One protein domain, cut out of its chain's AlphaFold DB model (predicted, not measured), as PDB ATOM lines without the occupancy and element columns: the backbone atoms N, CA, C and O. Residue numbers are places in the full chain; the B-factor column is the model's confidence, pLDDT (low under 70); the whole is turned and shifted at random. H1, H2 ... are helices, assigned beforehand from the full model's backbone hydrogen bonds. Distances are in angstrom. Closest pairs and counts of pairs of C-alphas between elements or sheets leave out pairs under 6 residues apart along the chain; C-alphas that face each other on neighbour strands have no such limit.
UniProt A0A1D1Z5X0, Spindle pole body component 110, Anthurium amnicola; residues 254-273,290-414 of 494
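This is residues 254 to 273 and 290 to 414 of the 494 residues of the protein "Spindle pole body component 110" of Anthurium amnicola (UniProt A0A1D1Z5X0). Look for a long rod made by two helices, H6 and H4, that run nearly in line and overlap at H4's end and H6's beginning, with H5 folded back beside the overlap. H1, H2 and H3 make a loose row along one side of the rod, and residues 314 to 321 and 401 to 414 stick out at its two ends. The printed part has 145 residues with six named helices, H1 to H6 in chain order, and no named strand: all helix. It is extended, with a radius of gyration of the C-alphas of 23.9 A and spans of 92 by 31 by 19 A.

Find C-alpha 370 at (124.674, 161.320, 130.015); from there H6, residues 370 to 413, runs 64.2 A to C-alpha 413 at (138.091, 194.276, 183.416). H4 is residues 320 to 345, 38.0 A, and H5 residues 349 to 364, 22.7 A. H1, residues 254 to 269, begins at (143.156, 182.819, 161.722) and is 21.9 A long. H2 is residues 291 to 299 and H3 residues 303 to 306.

H4, H5 and H6 form an up and down bundle, each helix running against the one before. H6 touches H4, closest at the C-alphas of Ile 376 and Val 344, 6.5 A, the same way at a shallow tilt of 6 degrees. H4 and H5 are a hairpin, closest at C-alphas 343 and 352, 5.6 A. H5 and H6, also a hairpin, only just touch, with 3 pairs of C-alphas within 8 A, closest at 356 and 373, 7.0 A. H1 only just touches H6, with 3 such pairs, closest at 257 and 396, 7.5 A. H2 and H3 touch only at the corner, and only just, with 3 such pairs, closest at 297 and 303, 6.4 A; both are apart from H6. Every O i to N i+4 pair is within hydrogen-bond range in H1, H2 and H5, 21 of 22 in H4 and 39 of 40 in H6; H3 is too short for one.

The farthest C-alphas, of Asn 319 and Lys 414, are 91.7 A apart. Residues 274 to 289 are not printed, a gap of 14.7 A between C-alphas 273 and 290. The link H3 to H4 is long. Mean pLDDT of the printed part is 75.0; look for values under 70 at residues 263 to 273 and 290 to 319, among others.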
ATOM      1  N   GLU A 254     142.503 182.327 162.943       67.88
ATOM      2  CA  GLU A 254     143.156 182.819 161.722       67.88
ATOM      3  C   GLU A 254     143.483 181.678 160.748       67.88
ATOM      4  O   GLU A 254     143.338 181.833 159.531       67.88
ATOM      5  N   GLU A 255     143.892 180.505 161.245       72.25
ATOM      6  CA  GLU A 255     144.198 179.368 160.377       72.25
ATOM      7  C   GLU A 255     142.926 178.793 159.727       72.25
ATOM      8  O   GLU A 255     142.928 178.455 158.535       72.25
ATOM      9  N   LEU A 256     141.813 178.738 160.467       68.62
ATOM     10  CA  LEU A 256     140.495 178.368 159.950       68.62
ATOM     11  C   LEU A 256     139.980 179.386 158.925       68.62
ATOM     12  O   LEU A 256     139.507 178.979 157.857       68.62
ATOM     13  N   GLU A 257     140.114 180.688 159.191       66.69
ATOM     14  CA  GLU A 257     139.747 181.753 158.255       66.69
ATOM     15  C   GLU A 257     140.593 181.681 156.976       66.69
ATOM     16  O   GLU A 257     140.051 181.732 155.867       66.69
ATOM     17  N   TYR A 258     141.906 181.459 157.088       71.50
ATOM     18  CA  TYR A 258     142.803 181.292 155.946       71.50
ATOM     19  C   TYR A 258     142.461 180.041 155.118       71.50
ATOM     20  O   TYR A 258     142.318 180.112 153.890       71.50
ATOM     21  N   LYS A 259     142.246 178.890 155.774       72.44
ATOM     22  CA  LYS A 259     141.812 177.632 155.135       72.44
ATOM     23  C   LYS A 259     140.455 177.794 154.437       72.44
ATOM     24  O   LYS A 259     140.259 177.254 153.341       72.44
ATOM     25  N   LEU A 260     139.517 178.531 155.035       67.12
ATOM     26  CA  LEU A 260     138.205 178.824 154.452       67.12
ATOM     27  C   LEU A 260     138.319 179.800 153.273       67.12
ATOM     28  O   LEU A 260     137.742 179.542 152.217       67.12
ATOM     29  N   THR A 261     139.137 180.842 153.393       70.81
ATOM     30  CA  THR A 261     139.414 181.824 152.335       70.81
ATOM     31  C   THR A 261     140.061 181.171 151.116       70.81
ATOM     32  O   THR A 261     139.618 181.398 149.991       70.81
ATOM     33  N   LEU A 262     141.032 180.268 151.301       71.62
ATOM     34  CA  LEU A 262     141.605 179.479 150.202       71.62
ATOM     35  C   LEU A 262     140.572 178.563 149.526       71.62
ATOM     36  O   LEU A 262     140.577 178.443 148.297       71.62
ATOM     37  N   LYS A 263     139.662 177.943 150.293       68.75
ATOM     38  CA  LYS A 263     138.538 177.176 149.727       68.75
ATOM     39  C   LYS A 263     137.624 178.091 148.907       68.75
ATOM     40  O   LYS A 263     137.345 177.769 147.754       68.75
ATOM     41  N   LEU A 264     137.192 179.228 149.460       61.56
ATOM     42  CA  LEU A 264     136.315 180.195 148.791       61.56
ATOM     43  C   LEU A 264     136.958 180.753 147.513       61.56
ATOM     44  O   LEU A 264     136.327 180.690 146.462       61.56
ATOM     45  N   LEU A 265     138.232 181.152 147.544       65.00
ATOM     46  CA  LEU A 265     139.014 181.534 146.358       65.00
ATOM     47  C   LEU A 265     139.104 180.406 145.320       65.00
ATOM     48  O   LEU A 265     139.119 180.667 144.119       65.00
ATOM     49  N   GLY A 266     139.163 179.144 145.753       64.94
ATOM     50  CA  GLY A 266     139.051 177.986 144.868       64.94
ATOM     51  C   GLY A 266     137.686 177.918 144.179       64.94
ATOM     52  O   GLY A 266     137.614 177.782 142.957       64.94
ATOM     53  N   TYR A 267     136.599 178.070 144.938       52.53
ATOM     54  CA  TYR A 267     135.233 178.064 144.409       52.53
ATOM     55  C   TYR A 267     134.921 179.279 143.523       52.53
ATOM     56  O   TYR A 267     134.241 179.123 142.513       52.53
ATOM     57  N   GLU A 268     135.447 180.461 143.840       60.44
ATOM     58  CA  GLU A 268     135.344 181.676 143.024       60.44
ATOM     59  C   GLU A 268     136.113 181.543 141.704       60.44
ATOM     60  O   GLU A 268     135.569 181.833 140.639       60.44
ATOM     61  N   ARG A 269     137.341 181.010 141.744       59.25
ATOM     62  CA  ARG A 269     138.162 180.744 140.549       59.25
ATOM     63  C   ARG A 269     137.538 179.684 139.635       59.25
ATOM     64  O   ARG A 269     137.759 179.709 138.427       59.25
ATOM     65  N   LEU A 270     136.724 178.792 140.202       54.59
ATOM     66  CA  LEU A 270     135.863 177.842 139.487       54.59
ATOM     67  C   LEU A 270     134.466 178.415 139.139       54.59
ATOM     68  O   LEU A 270     133.669 177.730 138.506       54.59
ATOM     69  N   GLY A 271     134.163 179.661 139.517       48.41
ATOM     70  CA  GLY A 271     132.930 180.385 139.180       48.41
ATOM     71  C   GLY A 271     131.700 180.087 140.049       48.41
ATOM     72  O   GLY A 271     130.633 180.631 139.784       48.41
ATOM     73  N   TYR A 272     131.809 179.258 141.092       45.53
ATOM     74  CA  TYR A 272     130.666 178.831 141.917       45.53
ATOM     75  C   TYR A 272     130.132 179.904 142.880       45.53
ATOM     76  O   TYR A 272     129.015 179.766 143.382       45.53
ATOM     77  N   LEU A 273     130.925 180.941 143.171       44.94
ATOM     78  CA  LEU A 273     130.559 182.023 144.097       44.94
ATOM     79  C   LEU A 273     130.129 183.318 143.398       44.94
ATOM     80  O   LEU A 273     129.635 184.224 144.065       44.94
ATOM     81  N   ASP A 290     128.714 181.434 128.829       50.91
ATOM     82  CA  ASP A 290     128.237 180.307 129.638       50.91
ATOM     83  C   ASP A 290     129.414 179.366 129.910       50.91
ATOM     84  O   ASP A 290     129.873 178.640 129.029       50.91
ATOM     85  N   LYS A 291     129.949 179.423 131.134       51.66
ATOM     86  CA  LYS A 291     131.187 178.723 131.483       51.66
ATOM     87  C   LYS A 291     130.970 177.216 131.535       51.66
ATOM     88  O   LYS A 291     131.936 176.481 131.372       51.66
ATOM     89  N   PHE A 292     129.727 176.753 131.693       45.06
ATOM     90  CA  PHE A 292     129.377 175.344 131.550       45.06
ATOM     91  C   PHE A 292     129.265 174.966 130.076       45.06
ATOM     92  O   PHE A 292     129.859 173.969 129.683       45.06
ATOM     93  N   GLY A 293     128.633 175.791 129.240       50.97
ATOM     94  CA  GLY A 293     128.680 175.658 127.782       50.97
ATOM     95  C   GLY A 293     130.115 175.610 127.238       50.97
ATOM     96  O   GLY A 293     130.443 174.720 126.457       50.97
ATOM     97  N   LEU A 294     130.998 176.495 127.713       49.50
ATOM     98  CA  LEU A 294     132.422 176.556 127.365       49.50
ATOM     99  C   LEU A 294     133.250 175.416 127.971       49.50
ATOM    100  O   LEU A 294     134.143 174.914 127.297       49.50
ATOM    101  N   ALA A 295     132.976 174.972 129.201       48.47
ATOM    102  CA  ALA A 295     133.643 173.807 129.787       48.47
ATOM    103  C   ALA A 295     133.248 172.522 129.049       48.47
ATOM    104  O   ALA A 295     134.119 171.743 128.675       48.47
ATOM    105  N   VAL A 296     131.961 172.354 128.736       51.41
ATOM    106  CA  VAL A 296     131.456 171.264 127.894       51.41
ATOM    107  C   VAL A 296     132.038 171.359 126.479       51.41
ATOM    108  O   VAL A 296     132.421 170.334 125.931       51.41
ATOM    109  N   LEU A 297     132.206 172.555 125.905       49.22
ATOM    110  CA  LEU A 297     132.906 172.767 124.627       49.22
ATOM    111  C   LEU A 297     134.430 172.548 124.693       49.22
ATOM    112  O   LEU A 297     135.021 172.212 123.675       49.22
ATOM    113  N   ASN A 298     135.092 172.722 125.837       55.03
ATOM    114  CA  ASN A 298     136.535 172.474 125.974       55.03
ATOM    115  C   ASN A 298     136.842 171.000 126.265       55.03
ATOM    116  O   ASN A 298     137.773 170.434 125.698       55.03
ATOM    117  N   GLU A 299     136.064 170.379 127.148       50.78
ATOM    118  CA  GLU A 299     136.207 168.974 127.536       50.78
ATOM    119  C   GLU A 299     135.629 168.044 126.454       50.78
ATOM    120  O   GLU A 299     136.178 166.980 126.167       50.78
ATOM    121  N   TYR A 300     134.578 168.502 125.765       48.00
ATOM    122  CA  TYR A 300     133.944 167.836 124.632       48.00
ATOM    123  C   TYR A 300     133.743 168.838 123.473       48.00
ATOM    124  O   TYR A 300     132.610 169.208 123.161       48.00
ATOM    125  N   PRO A 301     134.798 169.217 122.721       53.94
ATOM    126  CA  PRO A 301     134.700 170.129 121.563       53.94
ATOM    127  C   PRO A 301     133.843 169.607 120.407       53.94
ATOM    128  O   PRO A 301     133.619 170.297 119.418       53.94
ATOM    129  N   LYS A 302     133.333 168.378 120.534       49.09
ATOM    130  CA  LYS A 302     132.355 167.777 119.632       49.09
ATOM    131  C   LYS A 302     130.943 167.713 120.218       49.09
ATOM    132  O   LYS A 302     130.072 167.222 119.518       49.09
ATOM    133  N   PHE A 303     130.673 168.206 121.430       48.78
ATOM    134  CA  PHE A 303     129.361 168.094 122.081       48.78
ATOM    135  C   PHE A 303     128.243 168.673 121.207       48.78
ATOM    136  O   PHE A 303     127.368 167.933 120.776       48.78
ATOM    137  N   PHE A 304     128.343 169.942 120.805       46.78
ATOM    138  CA  PHE A 304     127.391 170.570 119.875       46.78
ATOM    139  C   PHE A 304     127.597 170.195 118.390       46.78
ATOM    140  O   PHE A 304     126.848 170.662 117.537       46.78
ATOM    141  N   ILE A 305     128.596 169.360 118.073       47.06
ATOM    142  CA  ILE A 305     128.807 168.753 116.741       47.06
ATOM    143  C   ILE A 305     128.129 167.365 116.670       47.06
ATOM    144  O   ILE A 305     127.760 166.901 115.596       47.06
ATOM    145  N   GLN A 306     127.970 166.696 117.818       44.00
ATOM    146  CA  GLN A 306     127.352 165.376 117.984       44.00
ATOM    147  C   GLN A 306     125.894 165.463 118.444       44.00
ATOM    148  O   GLN A 306     125.092 164.626 118.039       44.00
ATOM    149  N   VAL A 307     125.537 166.477 119.240       44.12
ATOM    150  CA  VAL A 307     124.153 166.930 119.411       44.12
ATOM    151  C   VAL A 307     123.731 167.548 118.076       44.12
ATOM    152  O   VAL A 307     124.276 168.590 117.707       44.12
ATOM    153  N   PRO A 308     122.813 166.933 117.314       42.41
ATOM    154  CA  PRO A 308     122.534 167.401 115.968       42.41
ATOM    155  C   PRO A 308     121.698 168.688 116.021       42.41
ATOM    156  O   PRO A 308     120.539 168.654 116.424       42.41
ATOM    157  N   GLN A 309     122.292 169.812 115.613       44.88
ATOM    158  CA  GLN A 309     121.717 171.170 115.583       44.88
ATOM    159  C   GLN A 309     120.625 171.316 114.499       44.88
ATOM    160  O   GLN A 309     120.772 172.090 113.559       44.88
ATOM    161  N   HIS A 310     119.556 170.523 114.603       45.09
ATOM    162  CA  HIS A 310     118.959 169.745 113.509       45.09
ATOM    163  C   HIS A 310     119.829 168.546 113.100       45.09
ATOM    164  O   HIS A 310     121.012 168.695 112.773       45.09
ATOM    165  N   PRO A 311     119.247 167.334 113.018       43.09
ATOM    166  CA  PRO A 311     119.919 166.188 112.440       43.09
ATOM    167  C   PRO A 311     119.946 166.309 110.918       43.09
ATOM    168  O   PRO A 311     119.171 165.698 110.179       43.09
ATOM    169  N   HIS A 312     120.913 167.084 110.434       46.22
ATOM    170  CA  HIS A 312     121.364 167.025 109.055       46.22
ATOM    171  C   HIS A 312     122.044 165.672 108.809       46.22
ATOM    172  O   HIS A 312     123.268 165.554 108.829       46.22
ATOM    173  N   TYR A 313     121.227 164.648 108.548       46.56
ATOM    174  CA  TYR A 313     121.620 163.313 108.091       46.56
ATOM    175  C   TYR A 313     122.245 163.366 106.681       46.56
ATOM    176  O   TYR A 313     121.730 162.812 105.709       46.56
ATOM    177  N   ARG A 314     123.358 164.092 106.532       38.19
ATOM    178  CA  ARG A 314     124.038 164.330 105.259       38.19
ATOM    179  C   ARG A 314     124.931 163.135 104.923       38.19
ATOM    180  O   ARG A 314     126.129 163.155 105.175       38.19
ATOM    181  N   GLY A 315     124.325 162.094 104.359       43.97
ATOM    182  CA  GLY A 315     125.033 160.898 103.880       43.97
ATOM    183  C   GLY A 315     124.191 159.625 103.909       43.97
ATOM    184  O   GLY A 315     124.448 158.699 103.148       43.97
ATOM    185  N   THR A 316     123.144 159.591 104.729       43.19
ATOM    186  CA  THR A 316     122.172 158.500 104.773       43.19
ATOM    187  C   THR A 316     120.851 158.979 104.185       43.19
ATOM    188  O   THR A 316     120.293 159.986 104.617       43.19
ATOM    189  N   SER A 317     120.311 158.244 103.208       48.84
ATOM    190  CA  SER A 317     118.954 158.462 102.701       48.84
ATOM    191  C   SER A 317     117.938 158.016 103.756       48.84
ATOM    192  O   SER A 317     117.324 156.952 103.658       48.84
ATOM    193  N   LEU A 318     117.787 158.810 104.815       50.97
ATOM    194  CA  LEU A 318     116.702 158.639 105.765       50.97
ATOM    195  C   LEU A 318     115.390 158.940 105.040       50.97
ATOM    196  O   LEU A 318     115.090 160.090 104.717       50.97
ATOM    197  N   ASN A 319     114.617 157.880 104.789       65.56
ATOM    198  CA  ASN A 319     113.234 157.969 104.331       65.56
ATOM    199  C   ASN A 319     112.471 158.978 105.204       65.56
ATOM    200  O   ASN A 319     112.707 159.022 106.411       65.56
ATOM    201  N   LYS A 320     111.542 159.737 104.604       71.94
ATOM    202  CA  LYS A 320     110.775 160.845 105.218       71.94
ATOM    203  C   LYS A 320     110.395 160.602 106.692       71.94
ATOM    204  O   LYS A 320     110.726 161.419 107.544       71.94
ATOM    205  N   VAL A 321     109.861 159.413 106.981       64.12
ATOM    206  CA  VAL A 321     109.502 158.903 108.319       64.12
ATOM    207  C   VAL A 321     110.600 159.090 109.376       64.12
ATOM    208  O   VAL A 321     110.320 159.525 110.486       64.12
ATOM    209  N   LYS A 322     111.864 158.782 109.058       66.81
ATOM    210  CA  LYS A 322     112.974 158.893 110.017       66.81
ATOM    211  C   LYS A 322     113.394 160.347 110.275       66.81
ATOM    212  O   LYS A 322     114.003 160.608 111.306       66.81
ATOM    213  N   ARG A 323     113.078 161.283 109.369       67.44
ATOM    214  CA  ARG A 323     113.252 162.725 109.608       67.44
ATOM    215  C   ARG A 323     112.145 163.250 110.518       67.44
ATOM    216  O   ARG A 323     112.459 163.853 111.532       67.44
ATOM    217  N   GLU A 324     110.893 162.925 110.203       71.38
ATOM    218  CA  GLU A 324     109.718 163.296 111.010       71.38
ATOM    219  C   GLU A 324     109.835 162.757 112.446       71.38
ATOM    220  O   GLU A 324     109.592 163.481 113.405       71.38
ATOM    221  N   MET A 325     110.307 161.515 112.624       68.75
ATOM    222  CA  MET A 325     110.647 160.983 113.951       68.75
ATOM    223  C   MET A 325     111.710 161.825 114.666       68.75
ATOM    224  O   MET A 325     111.552 162.126 115.843       68.75
ATOM    225  N   ALA A 326     112.792 162.203 113.981       66.31
ATOM    226  CA  ALA A 326     113.888 162.947 114.595       66.31
ATOM    227  C   ALA A 326     113.507 164.392 114.968       66.31
ATOM    228  O   ALA A 326     113.977 164.893 115.986       66.31
ATOM    229  N   GLU A 327     112.634 165.030 114.185       73.50
ATOM    230  CA  GLU A 327     112.022 166.329 114.501       73.50
ATOM    231  C   GLU A 327     111.125 166.207 115.749       73.50
ATOM    232  O   GLU A 327     111.367 166.893 116.741       73.50
ATOM    233  N   ASN A 328     110.218 165.222 115.789       75.50
ATOM    234  CA  ASN A 328     109.377 164.950 116.967       75.50
ATOM    235  C   ASN A 328     110.194 164.626 118.242       75.50
ATOM    236  O   ASN A 328     109.793 164.981 119.350       75.50
ATOM    237  N   PHE A 329     111.346 163.952 118.116       72.44
ATOM    238  CA  PHE A 329     112.247 163.708 119.251       72.44
ATOM    239  C   PHE A 329     112.976 164.974 119.713       72.44
ATOM    240  O   PHE A 329     113.205 165.136 120.912       72.44
ATOM    241  N   TRP A 330     113.323 165.881 118.798       76.31
ATOM    242  CA  TRP A 330     113.931 167.168 119.139       76.31
ATOM    243  C   TRP A 330     112.964 168.047 119.943       76.31
ATOM    244  O   TRP A 330     113.345 168.583 120.988       76.31
ATOM    245  N   ASP A 331     111.696 168.082 119.528       80.88
ATOM    246  CA  ASP A 331     110.612 168.793 120.217       80.88
ATOM    247  C   ASP A 331     110.316 168.234 121.619       80.88
ATOM    248  O   ASP A 331     109.827 168.961 122.482       80.88
ATOM    249  N   MET A 332     110.657 166.972 121.897       80.88
ATOM    250  CA  MET A 332     110.597 166.396 123.248       80.88
ATOM    251  C   MET A 332     111.866 166.691 124.068       80.88
ATOM    252  O   MET A 332     111.797 166.965 125.269       80.88
ATOM    253  N   LEU A 333     113.036 166.634 123.426       83.25
ATOM    254  CA  LEU A 333     114.334 166.731 124.088       83.25
ATOM    255  C   LEU A 333     114.678 168.162 124.525       83.25
ATOM    256  O   LEU A 333     115.171 168.359 125.638       83.25
ATOM    257  N   VAL A 334     114.414 169.169 123.687       85.56
ATOM    258  CA  VAL A 334     114.760 170.567 123.998       85.56
ATOM    259  C   VAL A 334     113.988 171.099 125.215       85.56
ATOM    260  O   VAL A 334     114.635 171.658 126.106       85.56
ATOM    261  N   PRO A 335     112.658 170.897 125.352       89.44
ATOM    262  CA  PRO A 335     111.940 171.261 126.572       89.44
ATOM    263  C   PRO A 335     112.433 170.507 127.807       89.44
ATOM    264  O   PRO A 335     112.498 171.101 128.879       89.44
ATOM    265  N   LEU A 336     112.833 169.234 127.675       89.50
ATOM    266  CA  LEU A 336     113.384 168.464 128.793       89.50
ATOM    267  C   LEU A 336     114.730 169.026 129.273       89.50
ATOM    268  O   LEU A 336     114.930 169.172 130.478       89.50
ATOM    269  N   ILE A 337     115.631 169.379 128.349       87.19
ATOM    270  CA  ILE A 337     116.912 170.030 128.669       87.19
ATOM    271  C   ILE A 337     116.662 171.383 129.341       87.19
ATOM    272  O   ILE A 337     117.194 171.628 130.423       87.19
ATOM    273  N   ARG A 338     115.818 172.240 128.744       90.00
ATOM    274  CA  ARG A 338     115.469 173.556 129.307       90.00
ATOM    275  C   ARG A 338     114.886 173.423 130.710       90.00
ATOM    276  O   ARG A 338     115.383 174.062 131.629       90.00
ATOM    277  N   ARG A 339     113.911 172.529 130.902       91.81
ATOM    278  CA  ARG A 339     113.307 172.259 132.212       91.81
ATOM    279  C   ARG A 339     114.323 171.731 133.222       91.81
ATOM    280  O   ARG A 339     114.292 172.157 134.369       91.81
ATOM    281  N   GLY A 340     115.238 170.852 132.809       89.06
ATOM    282  CA  GLY A 340     116.332 170.376 133.655       89.06
ATOM    283  C   GLY A 340     117.241 171.504 134.135       89.06
ATOM    284  O   GLY A 340     117.553 171.569 135.320       89.06
ATOM    285  N   ILE A 341     117.612 172.422 133.238       88.06
ATOM    286  CA  ILE A 341     118.444 173.590 133.557       88.06
ATOM    287  C   ILE A 341     117.687 174.579 134.459       88.06
ATOM    288  O   ILE A 341     118.219 174.970 135.497       88.06
ATOM    289  N   SER A 342     116.436 174.927 134.137       90.81
ATOM    290  CA  SER A 342     115.593 175.809 134.961       90.81
ATOM    291  C   SER A 342     115.356 175.237 136.359       90.81
ATOM    292  O   SER A 342     115.636 175.907 137.347       90.81
ATOM    293  N   ALA A 343     114.960 173.965 136.473       93.19
ATOM    294  CA  ALA A 343     114.789 173.292 137.760       93.19
ATOM    295  C   ALA A 343     116.086 173.270 138.587       93.19
ATOM    296  O   ALA A 343     116.055 173.421 139.810       93.19
ATOM    297  N   VAL A 344     117.238 173.125 137.921       89.44
ATOM    298  CA  VAL A 344     118.564 173.195 138.544       89.44
ATOM    299  C   VAL A 344     118.924 174.605 139.023       89.44
ATOM    300  O   VAL A 344     119.516 174.720 140.100       89.44
ATOM    301  N   ARG A 345     118.584 175.650 138.261       87.31
ATOM    302  CA  ARG A 345     118.804 177.068 138.597       87.31
ATOM    303  C   ARG A 345     117.901 177.525 139.742       87.31
ATOM    304  O   ARG A 345     118.379 178.127 140.693       87.31
ATOM    305  N   GLU A 346     116.623 177.170 139.679       92.31
ATOM    306  CA  GLU A 346     115.576 177.532 140.646       92.31
ATOM    307  C   GLU A 346     115.552 176.617 141.888       92.31
ATOM    308  O   GLU A 346     114.730 176.800 142.781       92.31
ATOM    309  N   ASN A 347     116.447 175.621 141.960       91.81
ATOM    310  CA  ASN A 347     116.555 174.650 143.058       91.81
ATOM    311  C   ASN A 347     115.245 173.876 143.349       91.81
ATOM    312  O   ASN A 347     114.958 173.499 144.486       91.81
ATOM    313  N   LYS A 348     114.445 173.609 142.312       95.69
ATOM    314  CA  LYS A 348     113.175 172.884 142.421       95.69
ATOM    315  C   LYS A 348     113.405 171.377 142.421       95.69
ATOM    316  O   LYS A 348     113.324 170.718 141.386       95.69
ATOM    317  N   GLU A 349     113.677 170.822 143.595       93.69
ATOM    318  CA  GLU A 349     114.068 169.416 143.767       93.69
ATOM    319  C   GLU A 349     113.052 168.403 143.194       93.69
ATOM    320  O   GLU A 349     113.432 167.372 142.632       93.69
ATOM    321  N   THR A 350     111.754 168.718 143.254       95.25
ATOM    322  CA  THR A 350     110.685 167.909 142.644       95.25
ATOM    323  C   THR A 350     110.762 167.889 141.115       95.25
ATOM    324  O   THR A 350     110.594 166.835 140.502       95.25
ATOM    325  N   GLU A 351     111.069 169.027 140.489       94.75
ATOM    326  CA  GLU A 351     111.269 169.126 139.042       94.75
ATOM    327  C   GLU A 351     112.584 168.466 138.605       94.75
ATOM    328  O   GLU A 351     112.593 167.751 137.604       94.75
ATOM    329  N   ILE A 352     113.665 168.617 139.383       94.38
ATOM    330  CA  ILE A 352     114.940 167.912 139.160       94.38
ATOM    331  C   ILE A 352     114.703 166.396 139.149       94.38
ATOM    332  O   ILE A 352     115.085 165.718 138.197       94.38
ATOM    333  N   THR A 353     113.999 165.873 140.156       95.56
ATOM    334  CA  THR A 353     113.675 164.442 140.265       95.56
ATOM    335  C   THR A 353     112.807 163.963 139.093       95.56
ATOM    336  O   THR A 353     113.050 162.893 138.536       95.56
ATOM    337  N   ALA A 354     111.821 164.759 138.663       95.75
ATOM    338  CA  ALA A 354     110.997 164.433 137.497       95.75
ATOM    339  C   ALA A 354     111.819 164.386 136.192       95.75
ATOM    340  O   ALA A 354     111.618 163.497 135.360       95.75
ATOM    341  N   VAL A 355     112.780 165.300 136.024       94.06
ATOM    342  CA  VAL A 355     113.705 165.305 134.881       94.06
ATOM    343  C   VAL A 355     114.659 164.105 134.936       94.06
ATOM    344  O   VAL A 355     114.844 163.445 133.917       94.06
ATOM    345  N   GLU A 356     115.203 163.746 136.104       95.12
ATOM    346  CA  GLU A 356     116.033 162.541 136.291       95.12
ATOM    347  C   GLU A 356     115.273 161.243 135.949       95.12
ATOM    348  O   GLU A 356     115.819 160.353 135.284       95.12
ATOM    349  N   GLN A 357     113.993 161.142 136.323       95.56
ATOM    350  CA  GLN A 357     113.130 160.020 135.931       95.56
ATOM    351  C   GLN A 357     112.910 159.967 134.412       95.56
ATOM    352  O   GLN A 357     113.021 158.895 133.814       95.56
ATOM    353  N   MET A 358     112.648 161.108 133.767       92.81
ATOM    354  CA  MET A 358     112.458 161.179 132.314       92.81
ATOM    355  C   MET A 358     113.747 160.838 131.548       92.81
ATOM    356  O   MET A 358     113.711 160.064 130.594       92.81
ATOM    357  N   ILE A 359     114.901 161.325 132.020       91.81
ATOM    358  CA  ILE A 359     116.237 160.949 131.527       91.81
ATOM    359  C   ILE A 359     116.445 159.434 131.609       91.81
ATOM    360  O   ILE A 359     116.993 158.834 130.685       91.81
ATOM    361  N   THR A 360     116.007 158.808 132.704       93.62
ATOM    362  CA  THR A 360     116.150 157.362 132.917       93.62
ATOM    363  C   THR A 360     115.278 156.558 131.949       93.62
ATOM    364  O   THR A 360     115.760 155.580 131.379       93.62
ATOM    365  N   ARG A 361     114.036 156.997 131.694       90.62
ATOM    366  CA  ARG A 361     113.139 156.384 130.694       90.62
ATOM    367  C   ARG A 361     113.713 156.486 129.281       90.62
ATOM    368  O   ARG A 361     113.906 155.466 128.631       90.62
ATOM    369  N   LEU A 362     114.093 157.689 128.854       85.62
ATOM    370  CA  LEU A 362     114.701 157.908 127.538       85.62
ATOM    371  C   LEU A 362     116.023 157.130 127.385       85.62
ATOM    372  O   LEU A 362     116.305 156.576 126.326       85.62
ATOM    373  N   ARG A 363     116.826 156.983 128.444       86.56
ATOM    374  CA  ARG A 363     118.016 156.121 128.385       86.56
ATOM    375  C   ARG A 363     117.672 154.646 128.166       86.56
ATOM    376  O   ARG A 363     118.405 153.978 127.443       86.56
ATOM    377  N   ALA A 364     116.588 154.140 128.756       87.56
ATOM    378  CA  ALA A 364     116.122 152.772 128.516       87.56
ATOM    379  C   ALA A 364     115.651 152.560 127.061       87.56
ATOM    380  O   ALA A 364     115.800 151.467 126.525       87.56
ATOM    381  N   GLU A 365     115.172 153.618 126.402       83.19
ATOM    382  CA  GLU A 365     114.850 153.652 124.965       83.19
ATOM    383  C   GLU A 365     116.084 153.867 124.058       83.19
ATOM    384  O   GLU A 365     115.968 153.868 122.834       83.19
ATOM    385  N   GLY A 366     117.285 154.010 124.635       83.44
ATOM    386  CA  GLY A 366     118.558 154.116 123.911       83.44
ATOM    387  C   GLY A 366     119.102 155.536 123.715       83.44
ATOM    388  O   GLY A 366     120.128 155.698 123.053       83.44
ATOM    389  N   PHE A 367     118.478 156.570 124.289       80.25
ATOM    390  CA  PHE A 367     118.945 157.957 124.155       80.25
ATOM    391  C   PHE A 367     120.154 158.269 125.060       80.25
ATOM    392  O   PHE A 367     120.126 158.050 126.277       80.25
ATOM    393  N   ASP A 368     121.219 158.856 124.492       82.88
ATOM    394  CA  ASP A 368     122.385 159.291 125.274       82.88
ATOM    395  C   ASP A 368     122.170 160.671 125.915       82.88
ATOM    396  O   ASP A 368     122.518 161.721 125.377       82.88
ATOM    397  N   LEU A 369     121.612 160.641 127.125       89.44
ATOM    398  CA  LEU A 369     121.405 161.809 127.981       89.44
ATOM    399  C   LEU A 369     122.437 161.906 129.118       89.44
ATOM    400  O   LEU A 369     122.154 162.491 130.167       89.44
ATOM    401  N   LYS A 370     123.630 161.305 128.966       87.25
ATOM    402  CA  LYS A 370     124.674 161.320 130.015       87.25
ATOM    403  C   LYS A 370     125.076 162.738 130.411       87.25
ATOM    404  O   LYS A 370     125.223 163.002 131.597       87.25
ATOM    405  N   HIS A 371     125.193 163.648 129.445       84.31
ATOM    406  CA  HIS A 371     125.627 165.029 129.678       84.31
ATOM    407  C   HIS A 371     124.607 165.845 130.487       84.31
ATOM    408  O   HIS A 371     124.992 166.504 131.448       84.31
ATOM    409  N   LEU A 372     123.306 165.739 130.178       86.19
ATOM    410  CA  LEU A 372     122.255 166.395 130.968       86.19
ATOM    411  C   LEU A 372     122.222 165.849 132.405       86.19
ATOM    412  O   LEU A 372     122.128 166.618 133.357       86.19
ATOM    413  N   GLN A 373     122.375 164.530 132.579       91.62
ATOM    414  CA  GLN A 373     122.451 163.943 133.918       91.62
ATOM    415  C   GLN A 373     123.727 164.360 134.670       91.62
ATOM    416  O   GLN A 373     123.674 164.624 135.869       91.62
ATOM    417  N   ALA A 374     124.870 164.443 133.984       87.56
ATOM    418  CA  ALA A 374     126.125 164.907 134.565       87.56
ATOM    419  C   ALA A 374     126.024 166.369 135.021       87.56
ATOM    420  O   ALA A 374     126.471 166.680 136.124       87.56
ATOM    421  N   TYR A 375     125.380 167.234 134.231       87.62
ATOM    422  CA  TYR A 375     125.082 168.618 134.602       87.62
ATOM    423  C   TYR A 375     124.237 168.681 135.883       87.62
ATOM    424  O   TYR A 375     124.687 169.248 136.876       87.62
ATOM    425  N   ILE A 376     123.084 167.998 135.916       91.25
ATOM    426  CA  ILE A 376     122.195 167.949 137.092       91.25
ATOM    427  C   ILE A 376     122.945 167.459 138.344       91.25
ATOM    428  O   ILE A 376     122.922 168.121 139.386       91.25
ATOM    429  N   ASN A 377     123.671 166.342 138.237       89.69
ATOM    430  CA  ASN A 377     124.445 165.766 139.341       89.69
ATOM    431  C   ASN A 377     125.545 166.713 139.845       89.69
ATOM    432  O   ASN A 377     125.757 166.838 141.053       89.69
ATOM    433  N   THR A 378     126.250 167.385 138.932       85.88
ATOM    434  CA  THR A 378     127.322 168.332 139.271       85.88
ATOM    435  C   THR A 378     126.749 169.558 139.972       85.88
ATOM    436  O   THR A 378     127.286 169.978 140.995       85.88
ATOM    437  N   SER A 379     125.606 170.075 139.513       85.06
ATOM    438  CA  SER A 379     124.915 171.190 140.161       85.06
ATOM    439  C   SER A 379     124.376 170.829 141.551       85.06
ATOM    440  O   SER A 379     124.512 171.639 142.468       85.06
ATOM    441  N   ARG A 380     123.837 169.614 141.757       87.06
ATOM    442  CA  ARG A 380     123.439 169.128 143.097       87.06
ATOM    443  C   ARG A 380     124.640 169.067 144.048       87.06
ATOM    444  O   ARG A 380     124.547 169.570 145.164       87.06
ATOM    445  N   ARG A 381     125.790 168.545 143.598       84.12
ATOM    446  CA  ARG A 381     127.040 168.533 144.390       84.12
ATOM    447  C   ARG A 381     127.545 169.941 144.706       84.12
ATOM    448  O   ARG A 381     127.877 170.218 145.852       84.12
ATOM    449  N   ALA A 382     127.562 170.843 143.724       77.56
ATOM    450  CA  ALA A 382     127.971 172.230 143.930       77.56
ATOM    451  C   ALA A 382     127.076 172.945 144.959       77.56
ATOM    452  O   ALA A 382     127.586 173.655 145.825       77.56
ATOM    453  N   ARG A 383     125.754 172.706 144.926       81.38
ATOM    454  CA  ARG A 383     124.820 173.219 145.941       81.38
ATOM    455  C   ARG A 383     125.059 172.608 147.323       81.38
ATOM    456  O   ARG A 383     125.152 173.373 148.276       81.38
ATOM    457  N   ALA A 384     125.230 171.288 147.428       82.50
ATOM    458  CA  ALA A 384     125.528 170.614 148.696       82.50
ATOM    459  C   ALA A 384     126.827 171.141 149.341       82.50
ATOM    460  O   ALA A 384     126.847 171.465 150.530       82.50
ATOM    461  N   ASN A 385     127.878 171.329 148.535       80.06
ATOM    462  CA  ASN A 385     129.127 171.945 148.979       80.06
ATOM    463  C   ASN A 385     128.904 173.398 149.427       80.06
ATOM    464  O   ASN A 385     129.406 173.788 150.476       80.06
ATOM    465  N   ARG A 386     128.118 174.195 148.688       80.62
ATOM    466  CA  ARG A 386     127.804 175.582 149.068       80.62
ATOM    467  C   ARG A 386     127.012 175.668 150.377       80.62
ATOM    468  O   ARG A 386     127.304 176.546 151.181       80.62
ATOM    469  N   SER A 387     126.048 174.775 150.617       85.12
ATOM    470  CA  SER A 387     125.325 174.721 151.897       85.12
ATOM    471  C   SER A 387     126.225 174.294 153.056       85.12
ATOM    472  O   SER A 387     126.139 174.888 154.126       85.12
ATOM    473  N   PHE A 388     127.125 173.329 152.834       86.00
ATOM    474  CA  PHE A 388     128.109 172.910 153.833       86.00
ATOM    475  C   PHE A 388     129.058 174.060 154.201       86.00
ATOM    476  O   PHE A 388     129.179 174.410 155.368       86.00
ATOM    477  N   LEU A 389     129.650 174.722 153.200       84.19
ATOM    478  CA  LEU A 389     130.546 175.866 153.401       84.19
ATOM    479  C   LEU A 389     129.847 177.052 154.064       84.19
ATOM    480  O   LEU A 389     130.481 177.762 154.835       84.19
ATOM    481  N   LYS A 390     128.553 177.268 153.788       88.00
ATOM    482  CA  LYS A 390     127.778 178.277 154.511       88.00
ATOM    483  C   LYS A 390     127.658 177.908 155.994       88.00
ATOM    484  O   LYS A 390     127.861 178.779 156.825       88.00
ATOM    485  N   GLY A 391     127.380 176.647 156.328       89.12
ATOM    486  CA  GLY A 391     127.348 176.183 157.721       89.12
ATOM    487  C   GLY A 391     128.685 176.375 158.446       89.12
ATOM    488  O   GLY A 391     128.708 176.916 159.547       89.12
ATOM    489  N   GLU A 392     129.795 176.012 157.798       88.56
ATOM    490  CA  GLU A 392     131.150 176.242 158.324       88.56
ATOM    491  C   GLU A 392     131.450 177.741 158.515       88.56
ATOM    492  O   GLU A 392     132.011 178.128 159.535       88.56
ATOM    493  N   PHE A 393     131.037 178.597 157.574       84.62
ATOM    494  CA  PHE A 393     131.216 180.049 157.676       84.62
ATOM    495  C   PHE A 393     130.407 180.663 158.829       84.62
ATOM    496  O   PHE A 393     130.955 181.452 159.591       84.62
ATOM    497  N   GLU A 394     129.135 180.287 159.004       91.56
ATOM    498  CA  GLU A 394     128.325 180.763 160.141       91.56
ATOM    499  C   GLU A 394     128.905 180.275 161.483       91.56
ATOM    500  O   GLU A 394     128.859 181.005 162.471       91.56
ATOM    501  N   LYS A 395     129.514 179.078 161.520       90.44
ATOM    502  CA  LYS A 395     130.234 178.581 162.703       90.44
ATOM    503  C   LYS A 395     131.450 179.454 163.025       90.44
ATOM    504  O   LYS A 395     131.530 179.944 164.147       90.44
ATOM    505  N   VAL A 396     132.342 179.700 162.059       87.62
ATOM    506  CA  VAL A 396     133.515 180.580 162.250       87.62
ATOM    507  C   VAL A 396     133.076 181.988 162.666       87.62
ATOM    508  O   VAL A 396     133.599 182.531 163.631       87.62
ATOM    509  N   LYS A 397     132.036 182.537 162.030       90.44
ATOM    510  CA  LYS A 397     131.438 183.824 162.407       90.44
ATOM    511  C   LYS A 397     130.966 183.848 163.869       90.44
ATOM    512  O   LYS A 397     131.239 184.814 164.568       90.44
ATOM    513  N   SER A 398     130.324 182.782 164.355       91.62
ATOM    514  CA  SER A 398     129.909 182.675 165.765       91.62
ATOM    515  C   SER A 398     131.069 182.480 166.756       91.62
ATOM    516  O   SER A 398     130.915 182.795 167.934       91.62
ATOM    517  N   GLN A 399     132.226 181.986 166.296       89.12
ATOM    518  CA  GLN A 399     133.446 181.918 167.106       89.12
ATOM    519  C   GLN A 399     134.058 183.314 167.241       89.12
ATOM    520  O   GLN A 399     134.263 183.760 168.364       89.12
ATOM    521  N   ILE A 400     134.201 184.047 166.130       85.75
ATOM    522  CA  ILE A 400     134.666 185.444 166.125       85.75
ATOM    523  C   ILE A 400     133.772 186.321 167.018       85.75
ATOM    524  O   ILE A 400     134.281 187.017 167.883       85.75
ATOM    525  N   GLU A 401     132.441 186.221 166.906       91.69
ATOM    526  CA  GLU A 401     131.505 186.966 167.775       91.69
ATOM    527  C   GLU A 401     131.621 186.592 169.269       91.69
ATOM    528  O   GLU A 401     131.252 187.384 170.139       91.69
ATOM    529  N   THR A 402     132.113 185.388 169.585       93.19
ATOM    530  CA  THR A 402     132.418 184.979 170.967       93.19
ATOM    531  C   THR A 402     133.741 185.584 171.438       93.19
ATOM    532  O   THR A 402     133.793 186.150 172.526       93.19
ATOM    533  N   GLU A 403     134.787 185.514 170.615       88.62
ATOM    534  CA  GLU A 403     136.127 186.026 170.928       88.62
ATOM    535  C   GLU A 403     136.161 187.558 171.014       88.62
ATOM    536  O   GLU A 403     136.739 188.097 171.954       88.62
ATOM    537  N   GLU A 404     135.467 188.272 170.119       88.44
ATOM    538  CA  GLU A 404     135.265 189.728 170.210       88.44
ATOM    539  C   GLU A 404     134.658 190.117 171.565       88.44
ATOM    540  O   GLU A 404     135.093 191.078 172.201       88.44
ATOM    541  N   LYS A 405     133.693 189.328 172.052       93.50
ATOM    542  CA  LYS A 405     133.059 189.560 173.348       93.50
ATOM    543  C   LYS A 405     133.993 189.254 174.524       93.50
ATOM    544  O   LYS A 405     133.994 190.003 175.498       93.50
ATOM    545  N   GLU A 406     134.789 188.188 174.452       90.50
ATOM    546  CA  GLU A 406     135.808 187.896 175.471       90.50
ATOM    547  C   GLU A 406     136.881 188.998 175.524       90.50
ATOM    548  O   GLU A 406     137.298 189.404 176.610       90.50
ATOM    549  N   ILE A 407     137.267 189.554 174.371       82.75
ATOM    550  CA  ILE A 407     138.161 190.715 174.273       82.75
ATOM    551  C   ILE A 407     137.523 191.955 174.918       82.75
ATOM    552  O   ILE A 407     138.178 192.606 175.734       82.75
ATOM    553  N   ASP A 408     136.255 192.263 174.632       87.25
ATOM    554  CA  ASP A 408     135.527 193.376 175.261       87.25
ATOM    555  C   ASP A 408     135.409 193.213 176.792       87.25
ATOM    556  O   ASP A 408     135.587 194.185 177.537       87.25
ATOM    557  N   ASP A 409     135.178 191.991 177.285       88.88
ATOM    558  CA  ASP A 409     135.142 191.671 178.719       88.88
ATOM    559  C   ASP A 409     136.542 191.821 179.370       88.88
ATOM    560  O   ASP A 409     136.660 192.330 180.493       88.88
ATOM    561  N   VAL A 410     137.631 191.468 178.672       82.19
ATOM    562  CA  VAL A 410     139.020 191.689 179.133       82.19
ATOM    563  C   VAL A 410     139.387 193.178 179.141       82.19
ATOM    564  O   VAL A 410     139.939 193.664 180.132       82.19
ATOM    565  N   ILE A 411     139.044 193.926 178.089       80.12
ATOM    566  CA  ILE A 411     139.257 195.382 177.996       80.12
ATOM    567  C   ILE A 411     138.459 196.121 179.081       80.12
ATOM    568  O   ILE A 411     138.931 197.120 179.625       80.12
ATOM    569  N   SER A 412     137.272 195.620 179.431       85.50
ATOM    570  CA  SER A 412     136.431 196.186 180.490       85.50
ATOM    571  C   SER A 412     136.916 195.856 181.907       85.50
ATOM    572  O   SER A 412     136.591 196.587 182.843       85.50
ATOM    573  N   SER A 413     137.672 194.766 182.092       84.00
ATOM    574  CA  SER A 413     138.091 194.276 183.416       84.00
ATOM    575  C   SER A 413     139.533 194.626 183.799       84.00
ATOM    576  O   SER A 413     139.787 194.893 184.977       84.00
ATOM    577  N   LYS A 414     140.474 194.686 182.846       83.75
ATOM    578  CA  LYS A 414     141.842 195.176 183.092       83.75
ATOM    579  C   LYS A 414     141.915 196.699 182.907       83.75
ATOM    580  O   LYS A 414     141.490 197.208 181.869       83.75
TER     581      LYS A 414